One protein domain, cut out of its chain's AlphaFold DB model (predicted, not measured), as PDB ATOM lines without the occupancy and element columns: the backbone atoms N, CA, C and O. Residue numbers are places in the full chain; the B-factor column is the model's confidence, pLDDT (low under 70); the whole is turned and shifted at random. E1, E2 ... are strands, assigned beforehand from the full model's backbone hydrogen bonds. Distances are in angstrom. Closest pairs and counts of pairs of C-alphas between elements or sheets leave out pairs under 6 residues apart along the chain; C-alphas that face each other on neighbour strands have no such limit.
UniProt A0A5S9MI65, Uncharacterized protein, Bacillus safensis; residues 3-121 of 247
ATOM      1  N   SER A   3     -48.565  -7.504  49.438       87.00
ATOM      2  CA  SER A   3     -47.265  -6.857  49.204       87.00
ATOM      3  C   SER A   3     -47.515  -5.455  48.646       87.00
ATOM      4  O   SER A   3     -48.429  -5.277  47.841       87.00
ATOM      5  N   LYS A   4     -46.764  -4.443  49.095       85.31
ATOM      6  CA  LYS A   4     -46.906  -3.036  48.654       85.31
ATOM      7  C   LYS A   4     -48.352  -2.506  48.646       85.31
ATOM      8  O   LYS A   4     -48.777  -1.838  47.707       85.31
ATOM      9  N   GLY A   5     -49.137  -2.852  49.669       87.56
ATOM     10  CA  GLY A   5     -50.541  -2.428  49.789       87.56
ATOM     11  C   GLY A   5     -51.505  -3.069  48.780       87.56
ATOM     12  O   GLY A   5     -52.651  -2.641  48.669       87.56
ATOM     13  N   LYS A   6     -51.066  -4.096  48.044       93.25
ATOM     14  CA  LYS A   6     -51.876  -4.833  47.073       93.25
ATOM     15  C   LYS A   6     -52.009  -6.294  47.466       93.25
ATOM     16  O   LYS A   6     -51.131  -6.859  48.119       93.25
ATOM     17  N   PHE A   7     -53.101  -6.918  47.037       94.25
ATOM     18  CA  PHE A   7     -53.333  -8.339  47.268       94.25
ATOM     19  C   PHE A   7     -52.872  -9.152  46.063       94.25
ATOM     20  O   PHE A   7     -53.165  -8.807  44.928       94.25
ATOM     21  N   TYR A   8     -52.198 -10.266  46.314       93.69
ATOM     22  CA  TYR A   8     -51.752 -11.200  45.290       93.69
ATOM     23  C   TYR A   8     -52.364 -12.579  45.517       93.69
ATOM     24  O   TYR A   8     -52.346 -13.109  46.638       93.69
ATOM     25  N   ALA A   9     -52.867 -13.158  44.429       91.62
ATOM     26  CA  ALA A   9     -53.280 -14.549  44.322       91.62
ATOM     27  C   ALA A   9     -52.288 -15.267  43.398       91.62
ATOM     28  O   ALA A   9     -52.233 -14.981  42.202       91.62
ATOM     29  N   VAL A  10     -51.464 -16.150  43.969       89.50
ATOM     30  CA  VAL A  10     -50.245 -16.656  43.309       89.50
ATOM     31  C   VAL A  10     -50.257 -18.149  42.972       89.50
ATOM     32  O   VAL A  10     -49.429 -18.596  42.185       89.50
ATOM     33  N   SER A  11     -51.188 -18.927  43.526       78.50
ATOM     34  CA  SER A  11     -51.338 -20.369  43.274       78.50
ATOM     35  C   SER A  11     -52.817 -20.780  43.329       78.50
ATOM     36  O   SER A  11     -53.697 -19.916  43.364       78.50
ATOM     37  N   GLY A  12     -53.112 -22.087  43.291       72.44
ATOM     38  CA  GLY A  12     -54.470 -22.605  43.500       72.44
ATOM     39  C   GLY A  12     -55.447 -22.343  42.352       72.44
ATOM     40  O   GLY A  12     -56.656 -22.423  42.549       72.44
ATOM     41  N   ASN A  13     -54.949 -22.023  41.152       69.62
ATOM     42  CA  ASN A  13     -55.779 -21.878  39.959       69.62
ATOM     43  C   ASN A  13     -55.288 -22.764  38.810       69.62
ATOM     44  O   ASN A  13     -54.088 -22.949  38.603       69.62
ATOM     45  N   THR A  14     -56.231 -23.271  38.016       72.25
ATOM     46  CA  THR A  14     -55.969 -24.186  36.890       72.25
ATOM     47  C   THR A  14     -55.190 -23.537  35.746       72.25
ATOM     48  O   THR A  14     -54.590 -24.232  34.931       72.25
ATOM     49  N   LYS A  15     -55.163 -22.200  35.692       82.12
ATOM     50  CA  LYS A  15     -54.482 -21.431  34.645       82.12
ATOM     51  C   LYS A  15     -53.019 -21.123  34.973       82.12
ATOM     52  O   LYS A  15     -52.305 -20.670  34.091       82.12
ATOM     53  N   SER A  16     -52.566 -21.386  36.204       86.81
ATOM     54  CA  SER A  16     -51.230 -21.004  36.693       86.81
ATOM     55  C   SER A  16     -50.932 -19.505  36.537       86.81
ATOM     56  O   SER A  16     -49.805 -19.128  36.233       86.81
ATOM     57  N   ILE A  17     -51.934 -18.641  36.715       91.12
ATOM     58  CA  ILE A  17     -51.781 -17.186  36.564       91.12
ATOM     59  C   ILE A  17     -51.594 -16.534  37.938       91.12
ATOM     60  O   ILE A  17     -52.305 -16.883  38.881       91.12
ATOM     61  N   ILE A  18     -50.672 -15.574  38.042       93.25
ATOM     62  CA  ILE A  18     -50.578 -14.664  39.190       93.25
ATOM     63  C   ILE A  18     -51.478 -13.457  38.935       93.25
ATOM     64  O   ILE A  18     -51.325 -12.773  37.917       93.25
ATOM     65  N   TYR A  19     -52.379 -13.186  39.875       94.00
ATOM     66  CA  TYR A  19     -53.254 -12.019  39.849       94.00
ATOM     67  C   TYR A  19     -52.896 -11.040  40.964       94.00
ATOM     68  O   TYR A  19     -52.614 -11.447  42.092       94.00
ATOM     69  N   GLU A  20     -52.969  -9.753  40.646       95.56
ATOM     70  CA  GLU A  20     -52.854  -8.638  41.583       95.56
ATOM     71  C   GLU A  20     -54.213  -7.947  41.708       95.56
ATOM     72  O   GLU A  20     -54.845  -7.637  40.699       95.56
ATOM     73  N   TYR A  21     -54.643  -7.664  42.928       96.38
ATOM     74  CA  TYR A  21     -55.786  -6.822  43.230       96.38
ATOM     75  C   TYR A  21     -55.326  -5.512  43.855       96.38
ATOM     76  O   TYR A  21     -54.639  -5.497  44.882       96.38
ATOM     77  N   ASN A  22     -55.735  -4.410  43.230       94.94
ATOM     78  CA  ASN A  22     -55.520  -3.068  43.744       94.94
ATOM     79  C   ASN A  22     -56.785  -2.598  44.491       94.94
ATOM     80  O   ASN A  22     -57.809  -2.352  43.846       94.94
ATOM     81  N   PRO A  23     -56.729  -2.443  45.828       93.69
ATOM     82  CA  PRO A  23     -57.892  -2.031  46.614       93.69
ATOM     83  C   PRO A  23     -58.311  -0.581  46.345       93.69
ATOM     84  O   PRO A  23     -59.485  -0.256  46.479       93.69
ATOM     85  N   SER A  24     -57.393   0.282  45.896       95.38
ATOM     86  CA  SER A  24     -57.669   1.710  45.666       95.38
ATOM     87  C   SER A  24     -58.642   1.953  44.511       95.38
ATOM     88  O   SER A  24     -59.298   2.988  44.456       95.38
ATOM     89  N   ASN A  25     -58.723   1.015  43.563       95.31
ATOM     90  CA  ASN A  25     -59.615   1.100  42.405       95.31
ATOM     91  C   ASN A  25     -60.439  -0.178  42.179       95.31
ATOM     92  O   ASN A  25     -61.054  -0.325  41.124       95.31
ATOM     93  N   ASN A  26     -60.451  -1.087  43.160       95.31
ATOM     94  CA  ASN A  26     -61.210  -2.335  43.150       95.31
ATOM     95  C   ASN A  26     -61.013  -3.184  41.873       95.31
ATOM     96  O   ASN A  26     -61.981  -3.670  41.282       95.31
ATOM     97  N   LYS A  27     -59.766  -3.352  41.415       97.31
ATOM     98  CA  LYS A  27     -59.467  -4.028  40.140       97.31
ATOM     99  C   LYS A  27     -58.478  -5.180  40.291       97.31
ATOM    100  O   LYS A  27     -57.403  -5.009  40.861       97.31
ATOM    101  N   TRP A  28     -58.816  -6.321  39.685       96.12
ATOM    102  CA  TRP A  28     -57.905  -7.446  39.450       96.12
ATOM    103  C   TRP A  28     -57.146  -7.281  38.123       96.12
ATOM    104  O   TRP A  28     -57.734  -6.899  37.110       96.12
ATOM    105  N   THR A  29     -55.852  -7.596  38.123       95.44
ATOM    106  CA  THR A  29     -54.959  -7.540  36.956       95.44
ATOM    107  C   THR A  29     -54.152  -8.834  36.848       95.44
ATOM    108  O   THR A  29     -53.624  -9.322  37.846       95.44
ATOM    109  N   GLU A  30     -54.035  -9.386  35.639       94.06
ATOM    110  CA  GLU A  30     -53.124 -10.502  35.351       94.06
ATOM    111  C   GLU A  30     -51.676  -9.998  35.319       94.06
ATOM    112  O   GLU A  30     -51.375  -9.051  34.593       94.06
ATOM    113  N   LYS A  31     -50.781 -10.632  36.084       93.44
ATOM    114  CA  LYS A  31     -49.359 -10.250  36.153       93.44
ATOM    115  C   LYS A  31     -48.444 -11.242  35.438       93.44
ATOM    116  O   LYS A  31     -47.592 -10.848  34.654       93.44
ATOM    117  N   LYS A  32     -48.639 -12.547  35.655       91.06
ATOM    118  CA  LYS A  32     -47.766 -13.599  35.099       91.06
ATOM    119  C   LYS A  32     -48.583 -14.818  34.682       91.06
ATOM    120  O   LYS A  32     -49.346 -15.323  35.497       91.06
ATOM    121  N   LYS A  33     -48.435 -15.282  33.433       85.44
ATOM    122  CA  LYS A  33     -49.231 -16.391  32.856       85.44
ATOM    123  C   LYS A  33     -48.633 -17.790  33.073       85.44
ATOM    124  O   LYS A  33     -49.298 -18.790  32.833       85.44
ATOM    125  N   ASP A  34     -47.402 -17.848  33.563       87.31
ATOM    126  CA  ASP A  34     -46.600 -19.032  33.891       87.31
ATOM    127  C   ASP A  34     -46.175 -19.024  35.375       87.31
ATOM    128  O   ASP A  34     -45.034 -19.326  35.734       87.31
ATOM    129  N   GLY A  35     -47.110 -18.649  36.248       87.69
ATOM    130  CA  GLY A  35     -46.951 -18.575  37.697       87.69
ATOM    131  C   GLY A  35     -46.740 -19.932  38.375       87.69
ATOM    132  O   GLY A  35     -46.029 -20.818  37.885       87.69
ATOM    133  N   PHE A  36     -47.318 -20.108  39.561       87.62
ATOM    134  CA  PHE A  36     -47.101 -21.320  40.351       87.62
ATOM    135  C   PHE A  36     -48.209 -22.345  40.136       87.62
ATOM    136  O   PHE A  36     -49.398 -22.027  40.155       87.62
ATOM    137  N   LYS A  37     -47.789 -23.598  39.939       82.19
ATOM    138  CA  LYS A  37     -48.665 -24.768  39.882       82.19
ATOM    139  C   LYS A  37     -48.688 -25.426  41.251       82.19
ATOM    140  O   LYS A  37     -47.635 -25.604  41.856       82.19
ATOM    141  N   GLY A  38     -49.875 -25.798  41.709       79.12
ATOM    142  CA  GLY A  38     -50.060 -26.503  42.970       79.12
ATOM    143  C   GLY A  38     -51.327 -26.058  43.683       79.12
ATOM    144  O   GLY A  38     -51.687 -24.878  43.676       79.12
ATOM    145  N   GLU A  39     -51.997 -27.032  44.283       80.12
ATOM    146  CA  GLU A  39     -53.154 -26.831  45.146       80.12
ATOM    147  C   GLU A  39     -52.714 -26.907  46.608       80.12
ATOM    148  O   GLU A  39     -51.721 -27.561  46.930       80.12
ATOM    149  N   TYR A  40     -53.465 -26.249  47.493       85.38
ATOM    150  CA  TYR A  40     -53.226 -26.282  48.940       85.38
ATOM    151  C   TYR A  40     -51.823 -25.802  49.359       85.38
ATOM    152  O   TYR A  40     -51.293 -26.250  50.369       85.38
ATOM    153  N   LEU A  41     -51.204 -24.902  48.594       89.19
ATOM    154  CA  LEU A  41     -49.931 -24.279  48.967       89.19
ATOM    155  C   LEU A  41     -50.162 -23.004  49.784       89.19
ATOM    156  O   LEU A  41     -51.165 -22.315  49.595       89.19
ATOM    157  N   SER A  42     -49.191 -22.659  50.628       92.00
ATOM    158  CA  SER A  42     -49.137 -21.384  51.350       92.00
ATOM    159  C   SER A  42     -48.074 -20.459  50.755       92.00
ATOM    160  O   SER A  42     -47.111 -20.913  50.125       92.00
ATOM    161  N   ALA A  43     -48.227 -19.155  50.971       93.50
ATOM    162  CA  ALA A  43     -47.272 -18.154  50.524       93.50
ATOM    163  C   ALA A  43     -47.115 -17.022  51.547       93.50
ATOM    164  O   ALA A  43     -48.092 -16.596  52.164       93.50
ATOM    165  N   VAL A  44     -45.893 -16.506  51.678       94.25
ATOM    166  CA  VAL A  44     -45.514 -15.433  52.615       94.25
ATOM    167  C   VAL A  44     -44.818 -14.286  51.889       94.25
ATOM    168  O   VAL A  44     -44.185 -14.485  50.852       94.25
ATOM    169  N   ASN A  45     -44.973 -13.070  52.408       92.69
ATOM    170  CA  ASN A  45     -44.223 -11.919  51.920       92.69
ATOM    171  C   ASN A  45     -42.898 -11.819  52.680       92.69
ATOM    172  O   ASN A  45     -42.894 -11.942  53.901       92.69
ATOM    173  N   TYR A  46     -41.797 -11.604  51.963       91.19
ATOM    174  CA  TYR A  46     -40.475 -11.421  52.555       91.19
ATOM    175  C   TYR A  46     -39.648 -10.468  51.703       91.19
ATOM    176  O   TYR A  46     -39.486 -10.707  50.502       91.19
ATOM    177  N   LYS A  47     -39.152  -9.386  52.314       88.00
ATOM    178  CA  LYS A  47     -38.375  -8.330  51.639       88.00
ATOM    179  C   LYS A  47     -38.995  -7.935  50.289       88.00
ATOM    180  O   LYS A  47     -38.360  -8.015  49.244       88.00
ATOM    181  N   GLU A  48     -40.293  -7.619  50.314       86.69
ATOM    182  CA  GLU A  48     -41.139  -7.257  49.157       86.69
ATOM    183  C   GLU A  48     -41.392  -8.343  48.097       86.69
ATOM    184  O   GLU A  48     -42.192  -8.136  47.181       86.69
ATOM    185  N   ASN A  49     -40.793  -9.522  48.237       90.31
ATOM    186  CA  ASN A  49     -41.024 -10.657  47.358       90.31
ATOM    187  C   ASN A  49     -42.102 -11.584  47.926       90.31
ATOM    188  O   ASN A  49     -42.453 -11.548  49.107       90.31
ATOM    189  N   ILE A  50     -42.637 -12.436  47.064       93.44
ATOM    190  CA  ILE A  50     -43.591 -13.476  47.429       93.44
ATOM    191  C   ILE A  50     -42.872 -14.821  47.405       93.44
ATOM    192  O   ILE A  50     -42.416 -15.249  46.348       93.44
ATOM    193  N   LEU A  51     -42.815 -15.510  48.545       93.19
ATOM    194  CA  LEU A  51     -42.339 -16.888  48.617       93.19
ATOM    195  C   LEU A  51     -43.530 -17.839  48.646       93.19
ATOM    196  O   LEU A  51     -44.391 -17.717  49.515       93.19
ATOM    197  N   VAL A  52     -43.554 -18.816  47.740       93.25
ATOM    198  CA  VAL A  52     -44.463 -19.967  47.827       93.25
ATOM    199  C   VAL A  52     -43.717 -21.113  48.499       93.25
ATOM    200  O   VAL A  52     -42.617 -21.483  48.086       93.25
ATOM    201  N   THR A  53     -44.317 -21.638  49.561       92.38
ATOM    202  CA  THR A  53     -43.621 -22.385  50.615       92.38
ATOM    203  C   THR A  53     -43.905 -23.887  50.573       92.38
ATOM    204  O   THR A  53     -44.951 -24.317  50.082       92.38
ATOM    205  N   ALA A  54     -42.970 -24.667  51.122       83.31
ATOM    206  CA  ALA A  54     -42.963 -26.131  51.178       83.31
ATOM    207  C   ALA A  54     -43.100 -26.826  49.807       83.31
ATOM    208  O   ALA A  54     -43.603 -27.949  49.714       83.31
ATOM    209  N   VAL A  55     -42.636 -26.158  48.743       79.50
ATOM    210  CA  VAL A  55     -42.772 -26.617  47.347       79.50
ATOM    211  C   VAL A  55     -41.728 -27.652  46.942       79.50
ATOM    212  O   VAL A  55     -41.995 -28.458  46.055       79.50
ATOM    213  N   ALA A  56     -40.548 -27.642  47.565       83.50
ATOM    214  CA  ALA A  56     -39.480 -28.598  47.306       83.50
ATOM    215  C   ALA A  56     -38.547 -28.723  48.521       83.50
ATOM    216  O   ALA A  56     -38.472 -27.795  49.328       83.50
ATOM    217  N   PRO A  57     -37.781 -29.827  48.639       83.62
ATOM    218  CA  PRO A  57     -36.946 -30.034  49.812       83.62
ATOM    219  C   PRO A  57     -35.805 -29.032  49.976       83.62
ATOM    220  O   PRO A  57     -35.412 -28.753  51.097       83.62
ATOM    221  N   LYS A  58     -35.245 -28.508  48.879       87.19
ATOM    222  CA  LYS A  58     -34.009 -27.698  48.894       87.19
ATOM    223  C   LYS A  58     -34.182 -26.275  48.362       87.19
ATOM    224  O   LYS A  58     -33.197 -25.561  48.208       87.19
ATOM    225  N   TYR A  59     -35.402 -25.874  48.024       90.06
ATOM    226  CA  TYR A  59     -35.677 -24.524  47.549       90.06
ATOM    227  C   TYR A  59     -37.144 -24.153  47.742       90.06
ATOM    228  O   TYR A  59     -38.023 -25.017  47.765       90.06
ATOM    229  N   GLN A  60     -37.404 -22.850  47.806       90.38
ATOM    230  CA  GLN A  60     -38.744 -22.278  47.738       90.38
ATOM    231  C   GLN A  60     -38.915 -21.507  46.434       90.38
ATOM    232  O   GLN A  60     -37.949 -21.027  45.842       90.38
ATOM    233  N   TYR A  61     -40.150 -21.398  45.964       92.12
ATOM    234  CA  TYR A  61     -40.442 -20.580  44.799       92.12
ATOM    235  C   TYR A  61     -40.538 -19.116  45.196       92.12
ATOM    236  O   TYR A  61     -41.100 -18.794  46.240       92.12
ATOM    237  N   LEU A  62     -40.040 -18.246  44.326       92.81
ATOM    238  CA  LEU A  62     -40.016 -16.810  44.541       92.81
ATOM    239  C   LEU A  62     -40.717 -16.104  43.381       92.81
ATOM    240  O   LEU A  62     -40.512 -16.442  42.213       92.81
ATOM    241  N   TYR A  63     -41.544 -15.121  43.705       93.44
ATOM    242  CA  TYR A  63     -42.056 -14.147  42.758       93.44
ATOM    243  C   TYR A  63     -41.634 -12.753  43.195       93.44
ATOM    244  O   TYR A  63     -41.995 -12.283  44.278       93.44
ATOM    245  N   ASP A  64     -40.863 -12.113  42.331       92.06
ATOM    246  CA  ASP A  64     -40.451 -10.735  42.475       92.06
ATOM    247  C   ASP A  64     -41.588  -9.829  42.000       92.06
ATOM    248  O   ASP A  64     -41.973  -9.830  40.830       92.06
ATOM    249  N   VAL A  65     -42.144  -9.062  42.934       90.50
ATOM    250  CA  VAL A  65     -43.283  -8.177  42.676       90.50
ATOM    251  C   VAL A  65     -42.884  -6.954  41.839       90.50
ATOM    252  O   VAL A  65     -43.727  -6.405  41.134       90.50
ATOM    253  N   ASN A  66     -41.616  -6.538  41.886       88.56
ATOM    254  CA  ASN A  66     -41.109  -5.374  41.162       88.56
ATOM    255  C   ASN A  66     -40.814  -5.709  39.699       88.56
ATOM    256  O   ASN A  66     -41.214  -4.968  38.803       88.56
ATOM    257  N   THR A  67     -40.122  -6.825  39.457       90.50
ATOM    258  CA  THR A  67     -39.748  -7.254  38.097       90.50
ATOM    259  C   THR A  67     -40.791  -8.160  37.444       90.50
ATOM    260  O   THR A  67     -40.695  -8.466  36.253       90.50
ATOM    261  N   GLU A  68     -41.786  -8.599  38.217       91.81
ATOM    262  CA  GLU A  68     -42.825  -9.556  37.824       91.81
ATOM    263  C   GLU A  68     -42.256 -10.899  37.345       91.81
ATOM    264  O   GLU A  68     -42.894 -11.633  36.579       91.81
ATOM    265  N   GLN A  69     -41.049 -11.236  37.802       90.69
ATOM    266  CA  GLN A  69     -40.381 -12.477  37.451       90.69
ATOM    267  C   GLN A  69     -40.555 -13.549  38.510       90.69
ATOM    268  O   GLN A  69     -40.645 -13.306  39.712       90.69
ATOM    269  N   LYS A  70     -40.588 -14.782  38.016       91.06
ATOM    270  CA  LYS A  70     -40.590 -15.992  38.822       91.06
ATOM    271  C   LYS A  70     -39.179 -16.565  38.853       91.06
ATOM    272  O   LYS A  70     -38.546 -16.699  37.808       91.06
ATOM    273  N   SER A  71     -38.742 -16.984  40.030       91.25
ATOM    274  CA  SER A  71     -37.490 -17.703  40.254       91.25
ATOM    275  C   SER A  71     -37.653 -18.695  41.415       91.25
ATOM    276  O   SER A  71     -38.770 -19.067  41.797       91.25
ATOM    277  N   TYR A  72     -36.538 -19.186  41.941       90.75
ATOM    278  CA  TYR A  72     -36.479 -20.003  43.142       90.75
ATOM    279  C   TYR A  72     -35.329 -19.517  44.010       90.75
ATOM    280  O   TYR A  72     -34.403 -18.870  43.522       90.75
ATOM    281  N   VAL A  73     -35.396 -19.859  45.287       89.81
ATOM    282  CA  VAL A  73     -34.335 -19.571  46.235       89.81
ATOM    283  C   VAL A  73     -33.981 -20.815  47.025       89.81
ATOM    284  O   VAL A  73     -34.864 -21.535  47.495       89.81
ATOM    285  N   ASN A  74     -32.683 -21.085  47.126       88.81
ATOM    286  CA  ASN A  74     -32.175 -22.247  47.835       88.81
ATOM    287  C   ASN A  74     -32.446 -22.111  49.331       88.81
ATOM    288  O   ASN A  74     -32.287 -21.040  49.913       88.81
ATOM    289  N   THR A  75     -32.837 -23.216  49.950       85.06
ATOM    290  CA  THR A  75     -33.060 -23.298  51.392       85.06
ATOM    291  C   THR A  75     -32.435 -24.573  51.945       85.06
ATOM    292  O   THR A  75     -32.286 -25.551  51.201       85.06
ATOM    293  N   PRO A  76     -32.114 -24.612  53.252       84.38
ATOM    294  CA  PRO A  76     -31.829 -25.858  53.950       84.38
ATOM    295  C   PRO A  76     -32.839 -26.962  53.625       84.38
ATOM    296  O   PRO A  76     -34.007 -26.694  53.320       84.38
ATOM    297  N   GLN A  77     -32.373 -28.212  53.684       86.31
ATOM    298  CA  GLN A  77     -33.208 -29.360  53.364       86.31
ATOM    299  C   GLN A  77     -34.394 -29.459  54.335       86.31
ATOM    300  O   GLN A  77     -34.209 -29.473  55.548       86.31
ATOM    301  N   SER A  78     -35.601 -29.563  53.787       83.62
ATOM    302  CA  SER A  78     -36.862 -29.661  54.522       83.62
ATOM    303  C   SER A  78     -37.840 -30.603  53.817       83.62
ATOM    304  O   SER A  78     -37.626 -30.988  52.669       83.62
ATOM    305  N   ASP A  79     -38.919 -30.996  54.488       83.25
ATOM    306  CA  ASP A  79     -39.957 -31.816  53.860       83.25
ATOM    307  C   ASP A  79     -40.936 -30.966  53.043       83.25
ATOM    308  O   ASP A  79     -41.337 -29.874  53.451       83.25
ATOM    309  N   MET A  80     -41.397 -31.509  51.913       86.62
ATOM    310  CA  MET A  80     -42.501 -30.926  51.146       86.62
ATOM    311  C   MET A  80     -43.825 -31.061  51.896       86.62
ATOM    312  O   MET A  80     -44.094 -32.102  52.505       86.62
ATOM    313  N   ARG A  81     -44.688 -30.042  51.795       86.50
ATOM    314  CA  ARG A  81     -46.000 -30.027  52.459       86.50
ATOM    315  C   ARG A  81     -47.076 -29.354  51.620       86.50
ATOM    316  O   ARG A  81     -46.810 -28.453  50.832       86.50
ATOM    317  N   ILE A  82     -48.303 -29.818  51.827       87.06
ATOM    318  CA  ILE A  82     -49.535 -29.172  51.376       87.06
ATOM    319  C   ILE A  82     -50.485 -28.990  52.557       87.06
ATOM    320  O   ILE A  82     -50.386 -29.693  53.567       87.06
ATOM    321  N   ALA A  83     -51.433 -28.069  52.402       86.50
ATOM    322  CA  ALA A  83     -52.397 -27.642  53.412       86.50
ATOM    323  C   ALA A  83     -51.738 -27.165  54.721       86.50
ATOM    324  O   ALA A  83     -52.335 -27.248  55.792       86.50
ATOM    325  N   HIS A  84     -50.489 -26.702  54.643       88.81
ATOM    326  CA  HIS A  84     -49.772 -26.096  55.756       88.81
ATOM    327  C   HIS A  84     -50.078 -24.601  55.851       88.81
ATOM    328  O   HIS A  84     -50.510 -23.969  54.887       88.81
ATOM    329  N   SER A  85     -49.804 -24.032  57.019       90.75
ATOM    330  CA  SER A  85     -49.728 -22.582  57.202       90.75
ATOM    331  C   SER A  85     -48.272 -22.131  57.184       90.75
ATOM    332  O   SER A  85     -47.370 -22.917  57.487       90.75
ATOM    333  N   SER A  86     -48.035 -20.869  56.831       93.38
ATOM    334  CA  SER A  86     -46.689 -20.298  56.866       93.38
ATOM    335  C   SER A  86     -46.681 -18.883  57.401       93.38
ATOM    336  O   SER A  86     -47.585 -18.103  57.105       93.38
ATOM    337  N   VAL A  87     -45.637 -18.564  58.155       94.94
ATOM    338  CA  VAL A  87     -45.373 -17.232  58.704       94.94
ATOM    339  C   VAL A  87     -43.867 -17.001  58.744       94.94
ATOM    340  O   VAL A  87     -43.101 -17.961  58.809       94.94
ATOM    341  N   ILE A  88     -43.443 -15.743  58.673       94.25
ATOM    342  CA  ILE A  88     -42.049 -15.352  58.892       94.25
ATOM    343  C   ILE A  88     -41.977 -14.549  60.187       94.25
ATOM    344  O   ILE A  88     -42.789 -13.645  60.383       94.25
ATOM    345  N   ILE A  89     -41.020 -14.893  61.048       90.94
ATOM    346  CA  ILE A  89     -40.674 -14.174  62.282       90.94
ATOM    347  C   ILE A  89     -39.146 -14.076  62.305       90.94
ATOM    348  O   ILE A  89     -38.490 -15.101  62.132       90.94
ATOM    349  N   ASP A  90     -38.591 -12.871  62.447       90.25
ATOM    350  CA  ASP A  90     -37.141 -12.605  62.521       90.25
ATOM    351  C   ASP A  90     -36.312 -13.343  61.455       90.25
ATOM    352  O   ASP A  90     -35.427 -14.153  61.752       90.25
ATOM    353  N   ASP A  91     -36.660 -13.113  60.186       90.62
ATOM    354  CA  ASP A  91     -36.068 -13.769  59.012       90.62
ATOM    355  C   ASP A  91     -36.131 -15.303  59.040       90.62
ATOM    356  O   ASP A  91     -35.413 -15.973  58.308       90.62
ATOM    357  N   THR A  92     -36.985 -15.901  59.864       92.50
ATOM    358  CA  THR A  92     -37.174 -17.351  59.916       92.50
ATOM    359  C   THR A  92     -38.547 -17.699  59.377       92.50
ATOM    360  O   THR A  92     -39.572 -17.263  59.897       92.50
ATOM    361  N   LEU A  93     -38.580 -18.504  58.315       93.38
ATOM    362  CA  LEU A  93     -39.806 -19.078  57.780       93.38
ATOM    363  C   LEU A  93     -40.230 -20.272  58.631       93.38
ATOM    364  O   LEU A  93     -39.537 -21.286  58.683       93.38
ATOM    365  N   TYR A  94     -41.417 -20.173  59.213       92.94
ATOM    366  CA  TYR A  94     -42.101 -21.266  59.881       92.94
ATOM    367  C   TYR A  94     -43.158 -21.852  58.950       92.94
ATOM    368  O   TYR A  94     -44.042 -21.148  58.460       92.94
ATOM    369  N   ILE A  95     -43.077 -23.156  58.718       91.12
ATOM    370  CA  ILE A  95     -44.082 -23.958  58.022       91.12
ATOM    371  C   ILE A  95     -44.725 -24.866  59.068       91.12
ATOM    372  O   ILE A  95     -44.061 -25.717  59.661       91.12
ATOM    373  N   ILE A  96     -46.017 -24.656  59.305       88.88
ATOM    374  CA  ILE A  96     -46.739 -25.222  60.444       88.88
ATOM    375  C   ILE A  96     -47.826 -26.167  59.938       88.88
ATOM    376  O   ILE A  96     -48.685 -25.790  59.131       88.88
ATOM    377  N   GLY A  97     -47.793 -27.401  60.443       85.75
ATOM    378  CA  GLY A  97     -48.798 -28.417  60.160       85.75
ATOM    379  C   GLY A  97     -48.771 -28.897  58.710       85.75
ATOM    380  O   GLY A  97     -47.709 -29.156  58.136       85.75
ATOM    381  N   GLY A  98     -49.960 -29.061  58.131       84.25
ATOM    382  CA  GLY A  98     -50.139 -29.659  56.812       84.25
ATOM    383  C   GLY A  98     -49.796 -31.147  56.786       84.25
ATOM    384  O   GLY A  98     -49.779 -31.833  57.809       84.25
ATOM    385  N   ARG A  99     -49.545 -31.662  55.585       81.94
ATOM    386  CA  ARG A  99     -49.200 -33.070  55.363       81.94
ATOM    387  C   ARG A  99     -48.270 -33.237  54.173       81.94
ATOM    388  O   ARG A  99     -48.186 -32.361  53.312       81.94
ATOM    389  N   ILE A 100     -47.655 -34.410  54.085       81.88
ATOM    390  CA  ILE A 100     -46.871 -34.813  52.919       81.88
ATOM    391  C   ILE A 100     -47.804 -34.895  51.694       81.88
ATOM    392  O   ILE A 100     -48.898 -35.466  51.800       81.88
ATOM    393  N   PRO A 101     -47.406 -34.342  50.533       81.00
ATOM    394  CA  PRO A 101     -48.185 -34.446  49.307       81.00
ATOM    395  C   PRO A 101     -48.460 -35.910  48.937       81.00
ATOM    396  O   PRO A 101     -47.541 -36.711  48.783       81.00
ATOM    397  N   ASN A 102     -49.737 -36.264  48.782       79.06
ATOM    398  CA  ASN A 102     -50.168 -37.544  48.228       79.06
ATOM    399  C   ASN A 102     -51.450 -37.360  47.402       79.06
ATOM    400  O   ASN A 102     -52.268 -36.489  47.695       79.06
ATOM    401  N   ASN A 103     -51.622 -38.182  46.364       72.88
ATOM    402  CA  ASN A 103     -52.714 -38.014  45.396       72.88
ATOM    403  C   ASN A 103     -54.080 -38.467  45.929       72.88
ATOM    404  O   ASN A 103     -55.108 -38.037  45.421       72.88
ATOM    405  N   ASN A 104     -54.106 -39.329  46.946       71.50
ATOM    406  CA  ASN A 104     -55.340 -39.983  47.388       71.50
ATOM    407  C   ASN A 104     -56.039 -39.232  48.526       71.50
ATOM    408  O   ASN A 104     -57.110 -39.638  48.962       71.50
ATOM    409  N   PHE A 105     -55.419 -38.170  49.046       66.19
ATOM    410  CA  PHE A 105     -55.897 -37.395  50.189       66.19
ATOM    411  C   PHE A 105     -56.225 -38.225  51.449       66.19
ATOM    412  O   PHE A 105     -56.824 -37.695  52.380       66.19
ATOM    413  N   THR A 106     -55.784 -39.485  51.522       65.00
ATOM    414  CA  THR A 106     -56.155 -40.460  52.562       65.00
ATOM    415  C   THR A 106     -55.469 -40.222  53.902       65.00
ATOM    416  O   THR A 106     -55.950 -40.691  54.930       65.00
ATOM    417  N   GLN A 107     -54.350 -39.495  53.913       60.50
ATOM    418  CA  GLN A 107     -53.727 -39.048  55.156       60.50
ATOM    419  C   GLN A 107     -54.458 -37.801  55.650       60.50
ATOM    420  O   GLN A 107     -54.379 -36.733  55.030       60.50
ATOM    421  N   LEU A 108     -55.178 -37.961  56.759       60.59
ATOM    422  CA  LEU A 108     -55.805 -36.854  57.465       60.59
ATOM    423  C   LEU A 108     -54.706 -35.969  58.074       60.59
ATOM    424  O   LEU A 108     -53.771 -36.464  58.708       60.59
ATOM    425  N   ALA A 109     -54.796 -34.658  57.838       56.78
ATOM    426  CA  ALA A 109     -53.807 -33.690  58.321       56.78
ATOM    427  C   ALA A 109     -53.699 -33.687  59.860       56.78
ATOM    428  O   ALA A 109     -52.630 -33.436  60.407       56.78
ATOM    429  N   ASP A 110     -54.776 -34.060  60.553       58.50
ATOM    430  CA  ASP A 110     -54.907 -34.133  62.012       58.50
ATOM    431  C   ASP A 110     -54.139 -35.292  62.677       58.50
ATOM    432  O   ASP A 110     -54.164 -35.407  63.899       58.50
ATOM    433  N   ARG A 111     -53.424 -36.143  61.929       58.62
ATOM    434  CA  ARG A 111     -52.616 -37.233  62.516       58.62
ATOM    435  C   ARG A 111     -51.109 -36.980  62.505       58.62
ATOM    436  O   ARG A 111     -50.383 -37.722  63.154       58.62
ATOM    437  N   ASN A 112     -50.638 -35.940  61.806       57.69
ATOM    438  CA  ASN A 112     -49.204 -35.629  61.669       57.69
ATOM    439  C   ASN A 112     -48.882 -34.113  61.762       57.69
ATOM    440  O   ASN A 112     -47.835 -33.647  61.312       57.69
ATOM    441  N   TYR A 113     -49.795 -33.334  62.359       59.38
ATOM    442  CA  TYR A 113     -49.813 -31.862  62.378       59.38
ATOM    443  C   TYR A 113     -48.809 -31.191  63.330       59.38
ATOM    444  O   TYR A 113     -48.669 -29.973  63.289       59.38
ATOM    445  N   LYS A 114     -48.108 -31.946  64.187       54.28
ATOM    446  CA  LYS A 114     -47.211 -31.372  65.211       54.28
ATOM    447  C   LYS A 114     -45.809 -31.016  64.709       54.28
ATOM    448  O   LYS A 114     -44.957 -30.636  65.500       54.28
ATOM    449  N   SER A 115     -45.540 -31.155  63.412       71.69
ATOM    450  CA  SER A 115     -44.230 -30.803  62.862       71.69
ATOM    451  C   SER A 115     -44.213 -29.348  62.402       71.69
ATOM    452  O   SER A 115     -44.968 -28.949  61.513       71.69
ATOM    453  N   VAL A 116     -43.334 -28.568  63.028       85.88
ATOM    454  CA  VAL A 116     -42.957 -27.221  62.596       85.88
ATOM    455  C   VAL A 116     -41.618 -27.333  61.880       85.88
ATOM    456  O   VAL A 116     -40.642 -27.803  62.460       85.88
ATOM    457  N   ILE A 117     -41.573 -26.910  60.619       87.00
ATOM    458  CA  ILE A 117     -40.313 -26.729  59.895       87.00
ATOM    459  C   ILE A 117     -39.931 -25.261  60.041       87.00
ATOM    460  O   ILE A 117     -40.722 -24.385  59.695       87.00
ATOM    461  N   SER A 118     -38.725 -25.006  60.538       90.75
ATOM    462  CA  SER A 118     -38.120 -23.677  60.552       90.75
ATOM    463  C   SER A 118     -37.004 -23.619  59.514       90.75
ATOM    464  O   SER A 118     -36.192 -24.537  59.397       90.75
ATOM    465  N   ILE A 119     -36.996 -22.556  58.719       89.00
ATOM    466  CA  ILE A 119     -36.009 -22.320  57.669       89.00
ATOM    467  C   ILE A 119     -35.481 -20.902  57.863       89.00
ATOM    468  O   ILE A 119     -36.227 -19.943  57.677       89.00
ATOM    469  N   SER A 120     -34.206 -20.772  58.236       89.38
ATOM    470  CA  SER A 120     -33.538 -19.466  58.266       89.38
ATOM    471  C   SER A 120     -33.518 -18.870  56.864       89.38
ATOM    472  O   SER A 120     -33.151 -19.562  55.907       89.38
ATOM    473  N   LEU A 121     -33.905 -17.598  56.759       88.00
ATOM    474  CA  LEU A 121     -33.916 -16.837  55.521       88.00
ATOM    475  C   LEU A 121     -32.848 -15.735  55.433       88.00
ATOM    476  O   LEU A 121     -32.858 -14.943  54.487       88.00
TER     477      LEU A 121
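This is residues 3 to 121 of the 247 residues of an uncharacterized protein of Bacillus safensis (UniProt A0A5S9MI65). The chain forms three small antiparallel sheets, one after another in a row along its course; the last two, E4 E5 E6 E7 and E8 E9 E10, make a small sandwich, and the first, E1 E2 E3, is set off to one side of it. The second, E4 E5 E6 E7, lies partly face to face with the third, E8 E9 E10, their strands crossed, while the first, E1 E2 E3, sits more loosely at one end of the row. The printed part has 119 residues with ten named strands, E1 to E10 in that order, and no named helix; the class is all strand, though under half of the residues, 56, are in named elements. The whole is compact, with a radius of gyration of the C-alphas of 14.6 A and spans of 44 by 33 by 23 A.

E1, residues 6 to 9, begins with C-alpha 6 at (-51.876, -4.833, 47.073). E2 is residues 18 to 22 and E3 residues 27 to 32, 15.9 A long. E4, residues 42 to 46, begins with C-alpha 42 at (-49.137, -21.384, 51.350); E5 is residues 49 to 53, E6 residues 59 to 63 and E7 residues 70 to 74. E8, residues 82 to 89, is 20.6 A long, and E9, residues 92 to 99, is 20.3 A long. E10, residues 116 to 120, ends with C-alpha 120 at (-33.538, -19.466, 58.266).

Each sheet is a meander, each strand the antiparallel neighbour of the one before. In E1 E2 E3, N 7 and O 21 are 3.0 A apart, and N 20 and O 29 2.9 A, both within hydrogen-bond range. Its strands are apart from those of the other sheets, E3 and E7 only just, with closest C-alphas 8.4 A apart. E4 E5 E6 E7 is strongly twisted, with edge strands E4 and E7; within hydrogen-bond range are N 44 and O 51, 2.9 A, N 52 and O 61, 2.9 A, and N 60 and O 73, 2.9 A. It forms a sandwich, two sheets face to face, with E8 E9 E10, their best planes 24 degrees apart and their strands at 54 degrees. The closest C-alphas of E4 and E8, those of Ser 42 and Ser 85, are 6.0 A apart. In the third sheet, also strongly twisted, N 87 and O 94 are 3.1 A apart, and N 95 and O 117 2.8 A, both within hydrogen-bond range.

The two C-alphas farthest apart, those of Asn 25 and Arg 111, are 43.9 A from each other. The printed part has no cut. The link E9 to E10, residues 100 to 115, is long. Mean pLDDT of the printed part is 86.0; residue 13 and residues 105 to 114 are under 70.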